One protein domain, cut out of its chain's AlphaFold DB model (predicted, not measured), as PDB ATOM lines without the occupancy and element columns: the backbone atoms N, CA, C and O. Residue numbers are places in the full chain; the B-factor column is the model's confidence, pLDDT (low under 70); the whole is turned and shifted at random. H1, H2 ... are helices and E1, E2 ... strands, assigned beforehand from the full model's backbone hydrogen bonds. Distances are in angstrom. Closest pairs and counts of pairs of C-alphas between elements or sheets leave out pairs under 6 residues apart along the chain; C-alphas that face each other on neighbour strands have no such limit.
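This is residues 180 to 193, 209 to 232 and 244 to 319 of the 395 residues of an uncharacterized protein of Acidobacteria bacterium AB60 (UniProt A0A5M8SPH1). Two antiparallel sheets lie partly face to face as a sandwich: a strongly twisted one of four strands, E3 E2 E1 E7, and a smaller one of three, E4 E5 E6. H3 covers the face of the smaller sheet that is turned away from the larger, and the short H1 and H2 lie by the larger sheet, H2 also grazing the smaller. The printed part has 114 residues with three named helices and seven named strands, in the order E1 E2 E3 H1 H2 E4 E5 H3 E6 E7; the class is mixed, helices and strands. The whole is compact, with a radius of gyration of the C-alphas of 13.8 A and spans of 41 by 37 by 22 A.

E1, residues 184 to 192, begins with C-alpha 184 at (176.535, 153.686, 165.181) and is 25.8 A long. E2, residues 209 to 217, measures 26.5 A, and E3, residues 223 to 229, 18.2 A. H1 is residues 244 to 247 and H2 residues 249 to 252. E4 is residues 258 to 262 and E5 residues 275 to 280. H3, residues 283 to 295, begins with C-alpha 283 at (163.492, 143.768, 173.209) and is 18.4 A long. E6 is residues 307 to 312, and E7, residues 317 to 319, ends with C-alpha 319 at (180.864, 148.178, 164.233).

In the larger sheet N 188 and O 211 of E1 and E2 are within hydrogen-bond range at 2.8 A, N 226 and O 214 of the hairpin E2 and E3 at 2.8 A, and N 187 and O 318 of E1 and E7 at 2.9 A. In the smaller sheet N 260 and O 278 of the hairpin E4 and E5 are 2.9 A apart, and N 277 and O 310 of E5 and E6 2.9 A. The sandwich, two sheets face to face, has 10.2 A between the centres of the facing parts, and the strands of the two sheets stand at 38 degrees. E3 and E4 touch, the C-alphas of Val 223 and Val 258 being 6.3 A apart. H3 makes two layers with E4 E5 E6, a helix on one face of a sheet, at a height of 9.2 A over the sheet; on the local plane it runs along E5 at 24 degrees. The C-alphas of Ala 280 and Ile 286, the closest of E5 and H3, are 5.8 A apart. H2 touches E3, with the C-alphas of Leu 225 and Ala 250 at 4.8 A, and H1 only grazes the larger sheet with residues 246 to 247. Every O i to N i+4 pair of H3 is within hydrogen-bond range; H1 and H2 are too short for such a pair.

The C-alphas of Pro 193 and Gly 220, the two farthest apart, are 43.1 A apart. Residues 194 to 208 and 233 to 243 are not printed, with 10.7 A and 14.4 A between the C-alphas across the cuts. The links E4 to E5 and H3 to E6 are long. The mean pLDDT of the printed part is 85.0; residues 192 to 193, 232, 244 and 264 to 273 are under 70.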
ATOM      1  N   LEU A 180     172.126 148.049 168.680       94.25
ATOM      2  CA  LEU A 180     172.422 149.139 167.773       94.25
ATOM      3  C   LEU A 180     171.647 150.392 168.165       94.25
ATOM      4  O   LEU A 180     170.434 150.374 168.372       94.25
ATOM      5  N   SER A 181     172.361 151.510 168.197       92.81
ATOM      6  CA  SER A 181     171.832 152.804 168.611       92.81
ATOM      7  C   SER A 181     172.172 153.905 167.602       92.81
ATOM      8  O   SER A 181     173.131 153.774 166.834       92.81
ATOM      9  N   PRO A 182     171.407 155.011 167.585       92.50
ATOM     10  CA  PRO A 182     171.683 156.136 166.705       92.50
ATOM     11  C   PRO A 182     173.120 156.655 166.808       92.50
ATOM     12  O   PRO A 182     173.594 156.981 167.896       92.50
ATOM     13  N   GLY A 183     173.778 156.815 165.660       91.81
ATOM     14  CA  GLY A 183     175.179 157.239 165.581       91.81
ATOM     15  C   GLY A 183     176.177 156.081 165.536       91.81
ATOM     16  O   GLY A 183     177.373 156.329 165.426       91.81
ATOM     17  N   MET A 184     175.721 154.831 165.585       95.38
ATOM     18  CA  MET A 184     176.535 153.686 165.181       95.38
ATOM     19  C   MET A 184     176.516 153.520 163.655       95.38
ATOM     20  O   MET A 184     175.550 153.891 162.988       95.38
ATOM     21  N   GLU A 185     177.573 152.939 163.098       94.94
ATOM     22  CA  GLU A 185     177.669 152.556 161.690       94.94
ATOM     23  C   GLU A 185     178.140 151.099 161.585       94.94
ATOM     24  O   GLU A 185     179.187 150.728 162.123       94.94
ATOM     25  N   ILE A 186     177.359 150.277 160.879       94.62
ATOM     26  CA  ILE A 186     177.747 148.921 160.489       94.62
ATOM     27  C   ILE A 186     178.542 149.036 159.197       94.62
ATOM     28  O   ILE A 186     178.019 149.490 158.174       94.62
ATOM     29  N   ARG A 187     179.791 148.589 159.223       92.00
ATOM     30  CA  ARG A 187     180.634 148.530 158.038       92.00
ATOM     31  C   ARG A 187     180.734 147.091 157.566       92.00
ATOM     32  O   ARG A 187     181.192 146.217 158.291       92.00
ATOM     33  N   LEU A 188     180.325 146.874 156.325       90.00
ATOM     34  CA  LEU A 188     180.470 145.609 155.630       90.00
ATOM     35  C   LEU A 188     181.678 145.669 154.711       90.00
ATOM     36  O   LEU A 188     181.855 146.651 153.986       90.00
ATOM     37  N   GLN A 189     182.478 144.614 154.708       86.19
ATOM     38  CA  GLN A 189     183.624 144.458 153.829       86.19
ATOM     39  C   GLN A 189     183.686 143.047 153.257       86.19
ATOM     40  O   GLN A 189     183.416 142.070 153.947       86.19
ATOM     41  N   ARG A 190     184.048 142.926 151.982       78.88
ATOM     42  CA  ARG A 190     184.229 141.628 151.331       78.88
ATOM     43  C   ARG A 190     185.419 141.665 150.392       78.88
ATOM     44  O   ARG A 190     185.568 142.608 149.617       78.88
ATOM     45  N   PHE A 191     186.224 140.610 150.437       72.81
ATOM     46  CA  PHE A 191     187.235 140.343 149.422       72.81
ATOM     47  C   PHE A 191     186.567 139.643 148.243       72.81
ATOM     48  O   PHE A 191     185.970 138.577 148.402       72.81
ATOM     49  N   LEU A 192     186.633 140.263 147.073       67.38
ATOM     50  CA  LEU A 192     186.172 139.672 145.829       67.38
ATOM     51  C   LEU A 192     187.334 138.917 145.169       67.38
ATOM     52  O   LEU A 192     188.479 139.388 145.229       67.38
ATOM     53  N   PRO A 193     187.063 137.762 144.538       61.69
ATOM     54  CA  PRO A 193     188.052 137.103 143.699       61.69
ATOM     55  C   PRO A 193     188.483 138.036 142.550       61.69
ATOM     56  O   PRO A 193     187.698 138.886 142.117       61.69
ATOM     57  N   TRP A 209     185.227 145.181 148.373       77.50
ATOM     58  CA  TRP A 209     183.917 145.803 148.408       77.50
ATOM     59  C   TRP A 209     183.645 146.315 149.821       77.50
ATOM     60  O   TRP A 209     183.868 145.580 150.781       77.50
ATOM     61  N   VAL A 210     183.177 147.561 149.960       84.44
ATOM     62  CA  VAL A 210     182.848 148.160 151.264       84.44
ATOM     63  C   VAL A 210     181.507 148.880 151.192       84.44
ATOM     64  O   VAL A 210     181.339 149.765 150.355       84.44
ATOM     65  N   ALA A 211     180.590 148.567 152.103       89.38
ATOM     66  CA  ALA A 211     179.360 149.330 152.312       89.38
ATOM     67  C   ALA A 211     179.230 149.758 153.775       89.38
ATOM     68  O   ALA A 211     179.670 149.051 154.678       89.38
ATOM     69  N   GLY A 212     178.634 150.926 154.001       91.88
ATOM     70  CA  GLY A 212     178.402 151.472 155.340       91.88
ATOM     71  C   GLY A 212     176.924 151.746 155.568       91.88
ATOM     72  O   GLY A 212     176.289 152.402 154.735       91.88
ATOM     73  N   TYR A 213     176.391 151.267 156.688       95.62
ATOM     74  CA  TYR A 213     175.020 151.491 157.133       95.62
ATOM     75  C   TYR A 213     175.005 152.285 158.428       95.62
ATOM     76  O   TYR A 213     175.424 151.790 159.469       95.62
ATOM     77  N   GLU A 214     174.471 153.496 158.370       96.06
ATOM     78  CA  GLU A 214     174.218 154.313 159.548       96.06
ATOM     79  C   GLU A 214     172.978 153.792 160.281       96.06
ATOM     80  O   GLU A 214     171.932 153.544 159.669       96.06
ATOM     81  N   VAL A 215     173.087 153.659 161.599       96.06
ATOM     82  CA  VAL A 215     171.954 153.412 162.484       96.06
ATOM     83  C   VAL A 215     171.306 154.758 162.789       96.06
ATOM     84  O   VAL A 215     171.909 155.637 163.409       96.06
ATOM     85  N   VAL A 216     170.068 154.933 162.333       94.25
ATOM     86  CA  VAL A 216     169.309 156.182 162.443       94.25
ATOM     87  C   VAL A 216     168.125 156.022 163.398       94.25
ATOM     88  O   VAL A 216     167.511 154.951 163.438       94.25
ATOM     89  N   PRO A 217     167.763 157.069 164.162       91.44
ATOM     90  CA  PRO A 217     166.590 157.013 165.018       91.44
ATOM     91  C   PRO A 217     165.316 156.999 164.169       91.44
ATOM     92  O   PRO A 217     165.204 157.719 163.173       91.44
ATOM     93  N   ARG A 218     164.323 156.228 164.604       88.38
ATOM     94  CA  ARG A 218     162.947 156.285 164.111       88.38
ATOM     95  C   ARG A 218     162.070 156.748 165.271       88.38
ATOM     96  O   ARG A 218     161.798 155.948 166.161       88.38
ATOM     97  N   PRO A 219     161.657 158.027 165.311       76.56
ATOM     98  CA  PRO A 219     160.921 158.580 166.446       76.56
ATOM     99  C   PRO A 219     159.729 157.702 166.854       76.56
ATOM    100  O   PRO A 219     158.883 157.381 166.019       76.56
ATOM    101  N   GLY A 220     159.702 157.269 168.121       73.50
ATOM    102  CA  GLY A 220     158.669 156.381 168.673       73.50
ATOM    103  C   GLY A 220     158.667 154.941 168.131       73.50
ATOM    104  O   GLY A 220     157.749 154.184 168.429       73.50
ATOM    105  N   LYS A 221     159.657 154.564 167.316       82.44
ATOM    106  CA  LYS A 221     159.763 153.272 166.618       82.44
ATOM    107  C   LYS A 221     161.192 152.708 166.654       82.44
ATOM    108  O   LYS A 221     161.594 152.030 165.716       82.44
ATOM    109  N   GLY A 222     161.984 153.024 167.678       88.56
ATOM    110  CA  GLY A 222     163.347 152.502 167.834       88.56
ATOM    111  C   GLY A 222     164.335 153.011 166.778       88.56
ATOM    112  O   GLY A 222     164.466 154.218 166.566       88.56
ATOM    113  N   VAL A 223     165.059 152.098 166.132       93.88
ATOM    114  CA  VAL A 223     166.118 152.402 165.160       93.88
ATOM    115  C   VAL A 223     165.839 151.806 163.781       93.88
ATOM    116  O   VAL A 223     164.950 150.980 163.584       93.88
ATOM    117  N   GLY A 224     166.600 152.253 162.786       95.75
ATOM    118  CA  GLY A 224     166.660 151.625 161.473       95.75
ATOM    119  C   GLY A 224     168.015 151.816 160.818       95.75
ATOM    120  O   GLY A 224     168.854 152.564 161.313       95.75
ATOM    121  N   LEU A 225     168.210 151.162 159.677       96.88
ATOM    122  CA  LEU A 225     169.439 151.269 158.898       96.88
ATOM    123  C   LEU A 225     169.244 152.198 157.702       96.88
ATOM    124  O   LEU A 225     168.224 152.142 157.013       96.88
ATOM    125  N   LYS A 226     170.253 153.022 157.432       95.19
ATOM    126  CA  LYS A 226     170.346 153.877 156.250       95.19
ATOM    127  C   LYS A 226     171.676 153.620 155.559       95.19
ATOM    128  O   LYS A 226     172.728 153.735 156.177       95.19
ATOM    129  N   LEU A 227     171.642 153.309 154.267       93.25
ATOM    130  CA  LEU A 227     172.860 153.163 153.475       93.25
ATOM    131  C   LEU A 227     173.579 154.522 153.390       93.25
ATOM    132  O   LEU A 227     173.087 155.448 152.747       93.25
ATOM    133  N   ALA A 228     174.724 154.638 154.060       89.38
ATOM    134  CA  ALA A 228     175.520 155.860 154.151       89.38
ATOM    135  C   ALA A 228     176.648 155.885 153.114       89.38
ATOM    136  O   ALA A 228     176.964 156.932 152.549       89.38
ATOM    137  N   ARG A 229     177.245 154.722 152.832       82.75
ATOM    138  CA  ARG A 229     178.319 154.576 151.845       82.75
ATOM    139  C   ARG A 229     177.989 153.447 150.891       82.75
ATOM    140  O   ARG A 229     177.897 152.292 151.301       82.75
ATOM    141  N   ARG A 230     177.829 153.798 149.615       79.12
ATOM    142  CA  ARG A 230     177.769 152.811 148.539       79.12
ATOM    143  C   ARG A 230     179.176 152.292 148.239       79.12
ATOM    144  O   ARG A 230     180.133 153.067 148.330       79.12
ATOM    145  N   PRO A 231     179.298 151.020 147.846       72.69
ATOM    146  CA  PRO A 231     180.551 150.485 147.342       72.69
ATOM    147  C   PRO A 231     181.067 151.339 146.185       72.69
ATOM    148  O   PRO A 231     180.317 151.712 145.283       72.69
ATOM    149  N   ARG A 232     182.361 151.676 146.221       63.88
ATOM    150  CA  ARG A 232     183.021 152.303 145.072       63.88
ATOM    151  C   ARG A 232     183.096 151.268 143.949       63.88
ATOM    152  O   ARG A 232     183.699 150.212 144.121       63.88
ATOM    153  N   GLY A 244     173.677 142.211 146.056       68.81
ATOM    154  CA  GLY A 244     172.305 142.708 146.145       68.81
ATOM    155  C   GLY A 244     171.708 142.508 147.540       68.81
ATOM    156  O   GLY A 244     171.142 143.448 148.099       68.81
ATOM    157  N   GLU A 245     171.914 141.335 148.149       71.88
ATOM    158  CA  GLU A 245     171.450 141.060 149.513       71.88
ATOM    159  C   GLU A 245     172.089 142.002 150.540       71.88
ATOM    160  O   GLU A 245     171.379 142.609 151.347       71.88
ATOM    161  N   LEU A 246     173.408 142.211 150.472       74.12
ATOM    162  CA  LEU A 246     174.113 143.121 151.382       74.12
ATOM    163  C   LEU A 246     173.707 144.584 151.187       74.12
ATOM    164  O   LEU A 246     173.732 145.347 152.150       74.12
ATOM    165  N   LEU A 247     173.313 144.989 149.974       83.06
ATOM    166  CA  LEU A 247     172.772 146.322 149.670       83.06
ATOM    167  C   LEU A 247     171.300 146.494 150.087       83.06
ATOM    168  O   LEU A 247     170.804 147.621 150.155       83.06
ATOM    169  N   SER A 248     170.617 145.394 150.406       87.81
ATOM    170  CA  SER A 248     169.209 145.376 150.810       87.81
ATOM    171  C   SER A 248     168.991 145.409 152.328       87.81
ATOM    172  O   SER A 248     167.843 145.403 152.771       87.81
ATOM    173  N   LEU A 249     170.051 145.496 153.147       91.94
ATOM    174  CA  LEU A 249     169.944 145.463 154.616       91.94
ATOM    175  C   LEU A 249     168.915 146.456 155.170       91.94
ATOM    176  O   LEU A 249     168.096 146.095 156.013       91.94
ATOM    177  N   ALA A 250     168.908 147.695 154.671       94.00
ATOM    178  CA  ALA A 250     167.955 148.714 155.114       94.00
ATOM    179  C   ALA A 250     166.488 148.327 154.851       94.00
ATOM    180  O   ALA A 250     165.616 148.624 155.667       94.00
ATOM    181  N   GLN A 251     166.225 147.643 153.735       94.69
ATOM    182  CA  GLN A 251     164.902 147.128 153.392       94.69
ATOM    183  C   GLN A 251     164.557 145.898 154.238       94.69
ATOM    184  O   GLN A 251     163.468 145.835 154.805       94.69
ATOM    185  N   ARG A 252     165.497 144.952 154.373       94.12
ATOM    186  CA  ARG A 252     165.326 143.697 155.119       94.12
ATOM    187  C   ARG A 252     164.991 143.942 156.592       94.12
ATOM    188  O   ARG A 252     164.053 143.354 157.115       94.12
ATOM    189  N   PHE A 253     165.695 144.873 157.230       95.25
ATOM    190  CA  PHE A 253     165.459 145.301 158.615       95.25
ATOM    191  C   PHE A 253     164.484 146.493 158.705       95.25
ATOM    192  O   PHE A 253     164.390 147.196 159.714       95.25
ATOM    193  N   GLY A 254     163.728 146.748 157.632       93.56
ATOM    194  CA  GLY A 254     162.813 147.879 157.510       93.56
ATOM    195  C   GLY A 254     161.696 147.886 158.555       93.56
ATOM    196  O   GLY A 254     161.259 148.963 158.948       93.56
ATOM    197  N   GLN A 255     161.285 146.718 159.052       93.00
ATOM    198  CA  GLN A 255     160.183 146.553 160.014       93.00
ATOM    199  C   GLN A 255     160.646 146.176 161.432       93.00
ATOM    200  O   GLN A 255     159.815 145.949 162.308       93.00
ATOM    201  N   THR A 256     161.956 146.116 161.676       94.75
ATOM    202  CA  THR A 256     162.534 145.686 162.956       94.75
ATOM    203  C   THR A 256     163.137 146.882 163.703       94.75
ATOM    204  O   THR A 256     164.266 147.272 163.402       94.75
ATOM    205  N   PRO A 257     162.393 147.512 164.629       93.50
ATOM    206  CA  PRO A 257     162.835 148.684 165.388       93.50
ATOM    207  C   PRO A 257     163.951 148.419 166.406       93.50
ATOM    208  O   PRO A 257     164.597 149.372 166.837       93.50
ATOM    209  N   VAL A 258     164.163 147.166 166.818       93.25
ATOM    210  CA  VAL A 258     165.241 146.769 167.735       93.25
ATOM    211  C   VAL A 258     166.227 145.930 166.947       93.25
ATOM    212  O   VAL A 258     165.821 144.949 166.327       93.25
ATOM    213  N   LEU A 259     167.497 146.330 166.942       95.50
ATOM    214  CA  LEU A 259     168.557 145.676 166.179       95.50
ATOM    215  C   LEU A 259     169.728 145.333 167.101       95.50
ATOM    216  O   LEU A 259     170.123 146.165 167.915       95.50
ATOM    217  N   ARG A 260     170.315 144.149 166.926       94.25
ATOM    218  CA  ARG A 260     171.489 143.689 167.680       94.25
ATOM    219  C   ARG A 260     172.494 143.048 166.736       94.25
ATOM    220  O   ARG A 260     172.125 142.223 165.901       94.25
ATOM    221  N   LEU A 261     173.755 143.445 166.863       93.75
ATOM    222  CA  LEU A 261     174.861 142.929 166.066       93.75
ATOM    223  C   LEU A 261     175.787 142.098 166.947       93.75
ATOM    224  O   LEU A 261     176.387 142.627 167.878       93.75
ATOM    225  N   PHE A 262     175.938 140.826 166.606       90.19
ATOM    226  CA  PHE A 262     176.969 139.947 167.129       90.19
ATOM    227  C   PHE A 262     178.237 140.160 166.309       90.19
ATOM    228  O   PHE A 262     178.272 139.885 165.106       90.19
ATOM    229  N   LEU A 263     179.258 140.698 166.967       80.75
ATOM    230  CA  LEU A 263     180.607 140.796 166.427       80.75
ATOM    231  C   LEU A 263     181.315 139.505 166.826       80.75
ATOM    232  O   LEU A 263     181.190 139.118 167.983       80.75
ATOM    233  N   GLU A 264     181.966 138.843 165.868       69.56
ATOM    234  CA  GLU A 264     182.745 137.598 166.011       69.56
ATOM    235  C   GLU A 264     182.840 137.077 167.453       69.56
ATOM    236  O   GLU A 264     183.638 137.555 168.259       69.56
ATOM    237  N   GLY A 265     181.981 136.117 167.796       52.00
ATOM    238  CA  GLY A 265     181.974 135.533 169.130       52.00
ATOM    239  C   GLY A 265     182.467 134.100 169.107       52.00
ATOM    240  O   GLY A 265     182.112 133.312 168.226       52.00
ATOM    241  N   VAL A 266     183.273 133.759 170.103       45.41
ATOM    242  CA  VAL A 266     183.508 132.377 170.498       45.41
ATOM    243  C   VAL A 266     182.267 131.924 171.267       45.41
ATOM    244  O   VAL A 266     182.122 132.225 172.448       45.41
ATOM    245  N   TYR A 267     181.335 131.264 170.586       50.47
ATOM    246  CA  TYR A 267     180.134 130.713 171.218       50.47
ATOM    247  C   TYR A 267     180.273 129.195 171.328       50.47
ATOM    248  O   TYR A 267     180.647 128.532 170.363       50.47
ATOM    249  N   GLY A 268     180.013 128.643 172.514       49.91
ATOM    250  CA  GLY A 268     180.143 127.206 172.763       49.91
ATOM    251  C   GLY A 268     181.599 126.720 172.753       49.91
ATOM    252  O   GLY A 268     182.412 127.166 173.560       49.91
ATOM    253  N   THR A 269     181.930 125.787 171.856       48.62
ATOM    254  CA  THR A 269     183.166 124.970 171.851       48.62
ATOM    255  C   THR A 269     184.483 125.695 171.530       48.62
ATOM    256  O   THR A 269     185.495 125.035 171.298       48.62
ATOM    257  N   GLY A 270     184.528 127.029 171.504       52.81
ATOM    258  CA  GLY A 270     185.766 127.744 171.166       52.81
ATOM    259  C   GLY A 270     185.882 128.180 169.697       52.81
ATOM    260  O   GLY A 270     186.873 128.806 169.328       52.81
ATOM    261  N   LYS A 271     184.903 127.856 168.839       59.28
ATOM    262  CA  LYS A 271     184.953 128.178 167.403       59.28
ATOM    263  C   LYS A 271     184.496 129.608 167.129       59.28
ATOM    264  O   LYS A 271     183.488 130.064 167.662       59.28
ATOM    265  N   VAL A 272     185.237 130.300 166.264       66.56
ATOM    266  CA  VAL A 272     184.907 131.659 165.826       66.56
ATOM    267  C   VAL A 272     183.662 131.608 164.942       66.56
ATOM    268  O   VAL A 272     183.654 130.925 163.917       66.56
ATOM    269  N   SER A 273     182.604 132.297 165.361       69.19
ATOM    270  CA  SER A 273     181.352 132.384 164.607       69.19
ATOM    271  C   SER A 273     181.357 133.534 163.599       69.19
ATOM    272  O   SER A 273     182.094 134.513 163.727       69.19
ATOM    273  N   HIS A 274     180.503 133.397 162.587       82.31
ATOM    274  CA  HIS A 274     180.125 134.474 161.680       82.31
ATOM    275  C   HIS A 274     179.571 135.683 162.443       82.31
ATOM    276  O   HIS A 274     179.002 135.548 163.526       82.31
ATOM    277  N   GLY A 275     179.690 136.873 161.852       88.69
ATOM    278  CA  GLY A 275     178.958 138.029 162.361       88.69
ATOM    279  C   GLY A 275     177.460 137.832 162.132       88.69
ATOM    280  O   GLY A 275     177.067 137.316 161.089       88.69
ATOM    281  N   ILE A 276     176.611 138.243 163.073       92.50
ATOM    282  CA  ILE A 276     175.156 138.059 162.956       92.50
ATOM    283  C   ILE A 276     174.454 139.377 163.260       92.50
ATOM    284  O   ILE A 276     174.650 139.950 164.324       92.50
ATOM    285  N   LEU A 277     173.603 139.854 162.356       94.62
ATOM    286  CA  LEU A 277     172.674 140.948 162.632       94.62
ATOM    287  C   LEU A 277     171.272 140.377 162.808       94.62
ATOM    288  O   LEU A 277     170.739 139.733 161.903       94.62
ATOM    289  N   ILE A 278     170.664 140.667 163.952       95.56
ATOM    290  CA  ILE A 278     169.268 140.347 164.231       95.56
ATOM    291  C   ILE A 278     168.428 141.602 164.418       95.56
ATOM    292  O   ILE A 278     168.919 142.653 164.830       95.56
ATOM    293  N   GLY A 279     167.142 141.465 164.121       96.06
ATOM    294  CA  GLY A 279     166.143 142.502 164.277       96.06
ATOM    295  C   GLY A 279     164.817 141.925 164.751       96.06
ATOM    296  O   GLY A 279     164.421 140.850 164.302       96.06
ATOM    297  N   ALA A 280     164.109 142.642 165.619       95.19
ATOM    298  CA  ALA A 280     162.752 142.294 166.038       95.19
ATOM    299  C   ALA A 280     161.906 143.539 166.339       95.19
ATOM    300  O   ALA A 280     162.394 144.673 166.290       95.19
ATOM    301  N   SER A 281     160.625 143.320 166.648       91.62
ATOM    302  CA  SER A 281     159.686 144.372 167.054       91.62
ATOM    303  C   SER A 281     159.838 144.799 168.513       91.62
ATOM    304  O   SER A 281     159.452 145.915 168.852       91.62
ATOM    305  N   THR A 282     160.401 143.940 169.365       87.94
ATOM    306  CA  THR A 282     160.519 144.162 170.816       87.94
ATOM    307  C   THR A 282     161.866 143.678 171.354       87.94
ATOM    308  O   THR A 282     162.511 142.818 170.750       87.94
ATOM    309  N   GLN A 283     162.276 144.205 172.513       86.12
ATOM    310  CA  GLN A 283     163.492 143.768 173.209       86.12
ATOM    311  C   GLN A 283     163.390 142.298 173.641       86.12
ATOM    312  O   GLN A 283     164.293 141.512 173.374       86.12
ATOM    313  N   THR A 284     162.232 141.892 174.170       86.75
ATOM    314  CA  THR A 284     161.935 140.511 174.576       86.75
ATOM    315  C   THR A 284     162.174 139.499 173.449       86.75
ATOM    316  O   THR A 284     162.761 138.441 173.676       86.75
ATOM    317  N   GLN A 285     161.775 139.822 172.213       91.31
ATOM    318  CA  GLN A 285     162.034 138.969 171.044       91.31
ATOM    319  C   GLN A 285     163.523 138.907 170.677       91.31
ATOM    320  O   GLN A 285     164.022 137.827 170.361       91.31
ATOM    321  N   ILE A 286     164.235 140.040 170.725       90.81
ATOM    322  CA  ILE A 286     165.688 140.080 170.494       90.81
ATOM    323  C   ILE A 286     166.426 139.229 171.529       90.81
ATOM    324  O   ILE A 286     167.329 138.478 171.159       90.81
ATOM    325  N   ASP A 287     166.035 139.289 172.798       88.56
ATOM    326  CA  ASP A 287     166.689 138.533 173.865       88.56
ATOM    327  C   ASP A 287     166.404 137.034 173.774       88.56
ATOM    328  O   ASP A 287     167.320 136.229 173.954       88.56
ATOM    329  N   ALA A 288     165.171 136.648 173.437       89.69
ATOM    330  CA  ALA A 288     164.829 135.256 173.162       89.69
ATOM    331  C   ALA A 288     165.654 134.708 171.986       89.69
ATOM    332  O   ALA A 288     166.267 133.647 172.099       89.69
ATOM    333  N   LEU A 289     165.750 135.460 170.883       91.88
ATOM    334  CA  LEU A 289     166.564 135.070 169.733       91.88
ATOM    335  C   LEU A 289     168.061 135.017 170.075       91.88
ATOM    336  O   LEU A 289     168.755 134.099 169.656       91.88
ATOM    337  N   THR A 290     168.547 135.949 170.894       89.81
ATOM    338  CA  THR A 290     169.930 135.956 171.396       89.81
ATOM    339  C   THR A 290     170.241 134.685 172.184       89.81
ATOM    340  O   THR A 290     171.271 134.057 171.956       89.81
ATOM    341  N   GLN A 291     169.339 134.255 173.072       87.75
ATOM    342  CA  GLN A 291     169.502 133.005 173.821       87.75
ATOM    343  C   GLN A 291     169.528 131.783 172.900       87.75
ATOM    344  O   GLN A 291     170.379 130.916 173.078       87.75
ATOM    345  N   LEU A 292     168.648 131.736 171.896       89.56
ATOM    346  CA  LEU A 292     168.634 130.653 170.912       89.56
ATOM    347  C   LEU A 292     169.941 130.601 170.103       89.56
ATOM    348  O   LEU A 292     170.485 129.519 169.894       89.56
ATOM    349  N   ILE A 293     170.478 131.757 169.697       87.81
ATOM    350  CA  ILE A 293     171.773 131.851 169.003       87.81
ATOM    351  C   ILE A 293     172.901 131.342 169.909       87.81
ATOM    352  O   ILE A 293     173.699 130.517 169.471       87.81
ATOM    353  N   HIS A 294     172.943 131.755 171.180       83.50
ATOM    354  CA  HIS A 294     173.947 131.273 172.136       83.50
ATOM    355  C   HIS A 294     173.862 129.766 172.412       83.50
ATOM    356  O   HIS A 294     174.879 129.144 172.707       83.50
ATOM    357  N   GLN A 295     172.664 129.182 172.343       85.06
ATOM    358  CA  GLN A 295     172.448 127.742 172.512       85.06
ATOM    359  C   GLN A 295     172.809 126.933 171.257       85.06
ATOM    360  O   GLN A 295     172.920 125.710 171.334       85.06
ATOM    361  N   SER A 296     172.986 127.586 170.105       82.50
ATOM    362  CA  SER A 296     173.426 126.930 168.875       82.50
ATOM    363  C   SER A 296     174.953 126.840 168.801       82.50
ATOM    364  O   SER A 296     175.647 127.820 169.059       82.50
ATOM    365  N   ASP A 297     175.475 125.664 168.434       76.38
ATOM    366  CA  ASP A 297     176.908 125.439 168.203       76.38
ATOM    367  C   ASP A 297     177.149 124.870 166.785       76.38
ATOM    368  O   ASP A 297     176.720 123.745 166.497       76.38
ATOM    369  N   PRO A 298     177.801 125.625 165.876       76.38
ATOM    370  CA  PRO A 298     178.223 127.018 166.053       76.38
ATOM    371  C   PRO A 298     177.023 127.976 166.089       76.38
ATOM    372  O   PRO A 298     175.945 127.655 165.575       76.38
ATOM    373  N   ALA A 299     177.230 129.172 166.651       82.06
ATOM    374  CA  ALA A 299     176.227 130.231 166.612       82.06
ATOM    375  C   ALA A 299     175.847 130.556 165.166       82.06
ATOM    376  O   ALA A 299     176.717 130.808 164.327       82.06
ATOM    377  N   ARG A 300     174.546 130.549 164.887       86.88
ATOM    378  CA  ARG A 300     173.994 130.758 163.547       86.88
ATOM    379  C   ARG A 300     172.659 131.475 163.605       86.88
ATOM    380  O   ARG A 300     171.994 131.500 164.639       86.88
ATOM    381  N   CYS A 301     172.242 132.018 162.475       89.25
ATOM    382  CA  CYS A 301     170.937 132.616 162.329       89.25
ATOM    383  C   CYS A 301     169.825 131.593 162.526       89.25
ATOM    384  O   CYS A 301     169.783 130.543 161.884       89.25
ATOM    385  N   LEU A 302     168.874 131.956 163.378       87.56
ATOM    386  CA  LEU A 302     167.661 131.194 163.617       87.56
ATOM    387  C   LEU A 302     166.476 132.074 163.231       87.56
ATOM    388  O   LEU A 302     166.338 133.201 163.703       87.56
ATOM    389  N   ASN A 303     165.633 131.573 162.335       78.69
ATOM    390  CA  ASN A 303     164.431 132.289 161.935       78.69
ATOM    391  C   ASN A 303     163.336 132.021 162.967       78.69
ATOM    392  O   ASN A 303     162.978 130.871 163.211       78.69
ATOM    393  N   SER A 304     162.780 133.081 163.546       86.62
ATOM    394  CA  SER A 304     161.597 133.004 164.405       86.62
ATOM    395  C   SER A 304     160.553 134.032 163.966       86.62
ATOM    396  O   SER A 304     160.884 135.035 163.323       86.62
ATOM    397  N   GLN A 305     159.277 133.780 164.258       87.44
ATOM    398  CA  GLN A 305     158.193 134.661 163.829       87.44
ATOM    399  C   GLN A 305     158.390 136.086 164.374       87.44
ATOM    400  O   GLN A 305     158.592 136.283 165.568       87.44
ATOM    401  N   GLY A 306     158.317 137.087 163.491       88.25
ATOM    402  CA  GLY A 306     158.506 138.494 163.867       88.25
ATOM    403  C   GLY A 306     159.965 138.907 164.082       88.25
ATOM    404  O   GLY A 306     160.215 140.007 164.574       88.25
ATOM    405  N   THR A 307     160.924 138.060 163.695       95.06
ATOM    406  CA  THR A 307     162.356 138.378 163.732       95.06
ATOM    407  C   THR A 307     162.979 138.300 162.346       95.06
ATOM    408  O   THR A 307     162.502 137.592 161.459       95.06
ATOM    409  N   VAL A 308     164.060 139.046 162.161       95.62
ATOM    410  CA  VAL A 308     164.899 139.032 160.967       95.62
ATOM    411  C   VAL A 308     166.308 138.698 161.417       95.62
ATOM    412  O   VAL A 308     166.802 139.295 162.368       95.62
ATOM    413  N   CYS A 309     166.962 137.768 160.731       94.38
ATOM    414  CA  CYS A 309     168.349 137.407 160.991       94.38
ATOM    415  C   CYS A 309     169.148 137.406 159.688       94.38
ATOM    416  O   CYS A 309     168.627 137.000 158.644       94.38
ATOM    417  N   MET A 310     170.393 137.877 159.739       93.00
ATOM    418  CA  MET A 310     171.357 137.799 158.645       93.00
ATOM    419  C   MET A 310     172.754 137.478 159.180       93.00
ATOM    420  O   MET A 310     173.211 138.118 160.125       93.00
ATOM    421  N   GLU A 311     173.428 136.518 158.551       90.75
ATOM    422  CA  GLU A 311     174.825 136.187 158.835       90.75
ATOM    423  C   GLU A 311     175.768 136.913 157.875       90.75
ATOM    424  O   GLU A 311     175.426 137.187 156.721       90.75
ATOM    425  N   PHE A 312     176.980 137.176 158.348       87.38
ATOM    426  CA  PHE A 312     178.081 137.730 157.578       87.38
ATOM    427  C   PHE A 312     179.286 136.799 157.672       87.38
ATOM    428  O   PHE A 312     179.589 136.317 158.765       87.38
ATOM    429  N   PRO A 313     180.031 136.598 156.572       84.19
ATOM    430  CA  PRO A 313     181.284 135.859 156.621       84.19
ATOM    431  C   PRO A 313     182.238 136.413 157.686       84.19
ATOM    432  O   PRO A 313     182.174 137.591 158.053       84.19
ATOM    433  N   LEU A 314     183.158 135.573 158.152       82.06
ATOM    434  CA  LEU A 314     184.167 135.989 159.122       82.06
ATOM    435  C   LEU A 314     184.965 137.204 158.611       82.06
ATOM    436  O   LEU A 314     185.346 137.263 157.440       82.06
ATOM    437  N   GLY A 315     185.177 138.195 159.473       80.69
ATOM    438  CA  GLY A 315     185.849 139.453 159.160       80.69
ATOM    439  C   GLY A 315     185.063 140.398 158.251       80.69
ATOM    440  O   GLY A 315     185.564 141.476 157.925       80.69
ATOM    441  N   ALA A 316     183.852 140.034 157.813       86.50
ATOM    442  CA  ALA A 316     183.098 140.818 156.837       86.50
ATOM    443  C   ALA A 316     182.274 141.952 157.451       86.50
ATOM    444  O   ALA A 316     181.774 142.800 156.712       86.50
ATOM    445  N   VAL A 317     182.120 141.996 158.774       89.75
ATOM    446  CA  VAL A 317     181.344 143.027 159.468       89.75
ATOM    447  C   VAL A 317     182.144 143.640 160.610       89.75
ATOM    448  O   VAL A 317     182.816 142.943 161.362       89.75
ATOM    449  N   SER A 318     182.063 144.959 160.744       90.69
ATOM    450  CA  SER A 318     182.569 145.691 161.902       90.69
ATOM    451  C   SER A 318     181.574 146.755 162.352       90.69
ATOM    452  O   SER A 318     180.746 147.237 161.574       90.69
ATOM    453  N   LEU A 319     181.654 147.111 163.633       92.81
ATOM    454  CA  LEU A 319     180.864 148.178 164.233       92.81
ATOM    455  C   LEU A 319     181.748 149.394 164.483       92.81
ATOM    456  O   LEU A 319     182.843 149.290 165.036       92.81
TER     457      LEU A 319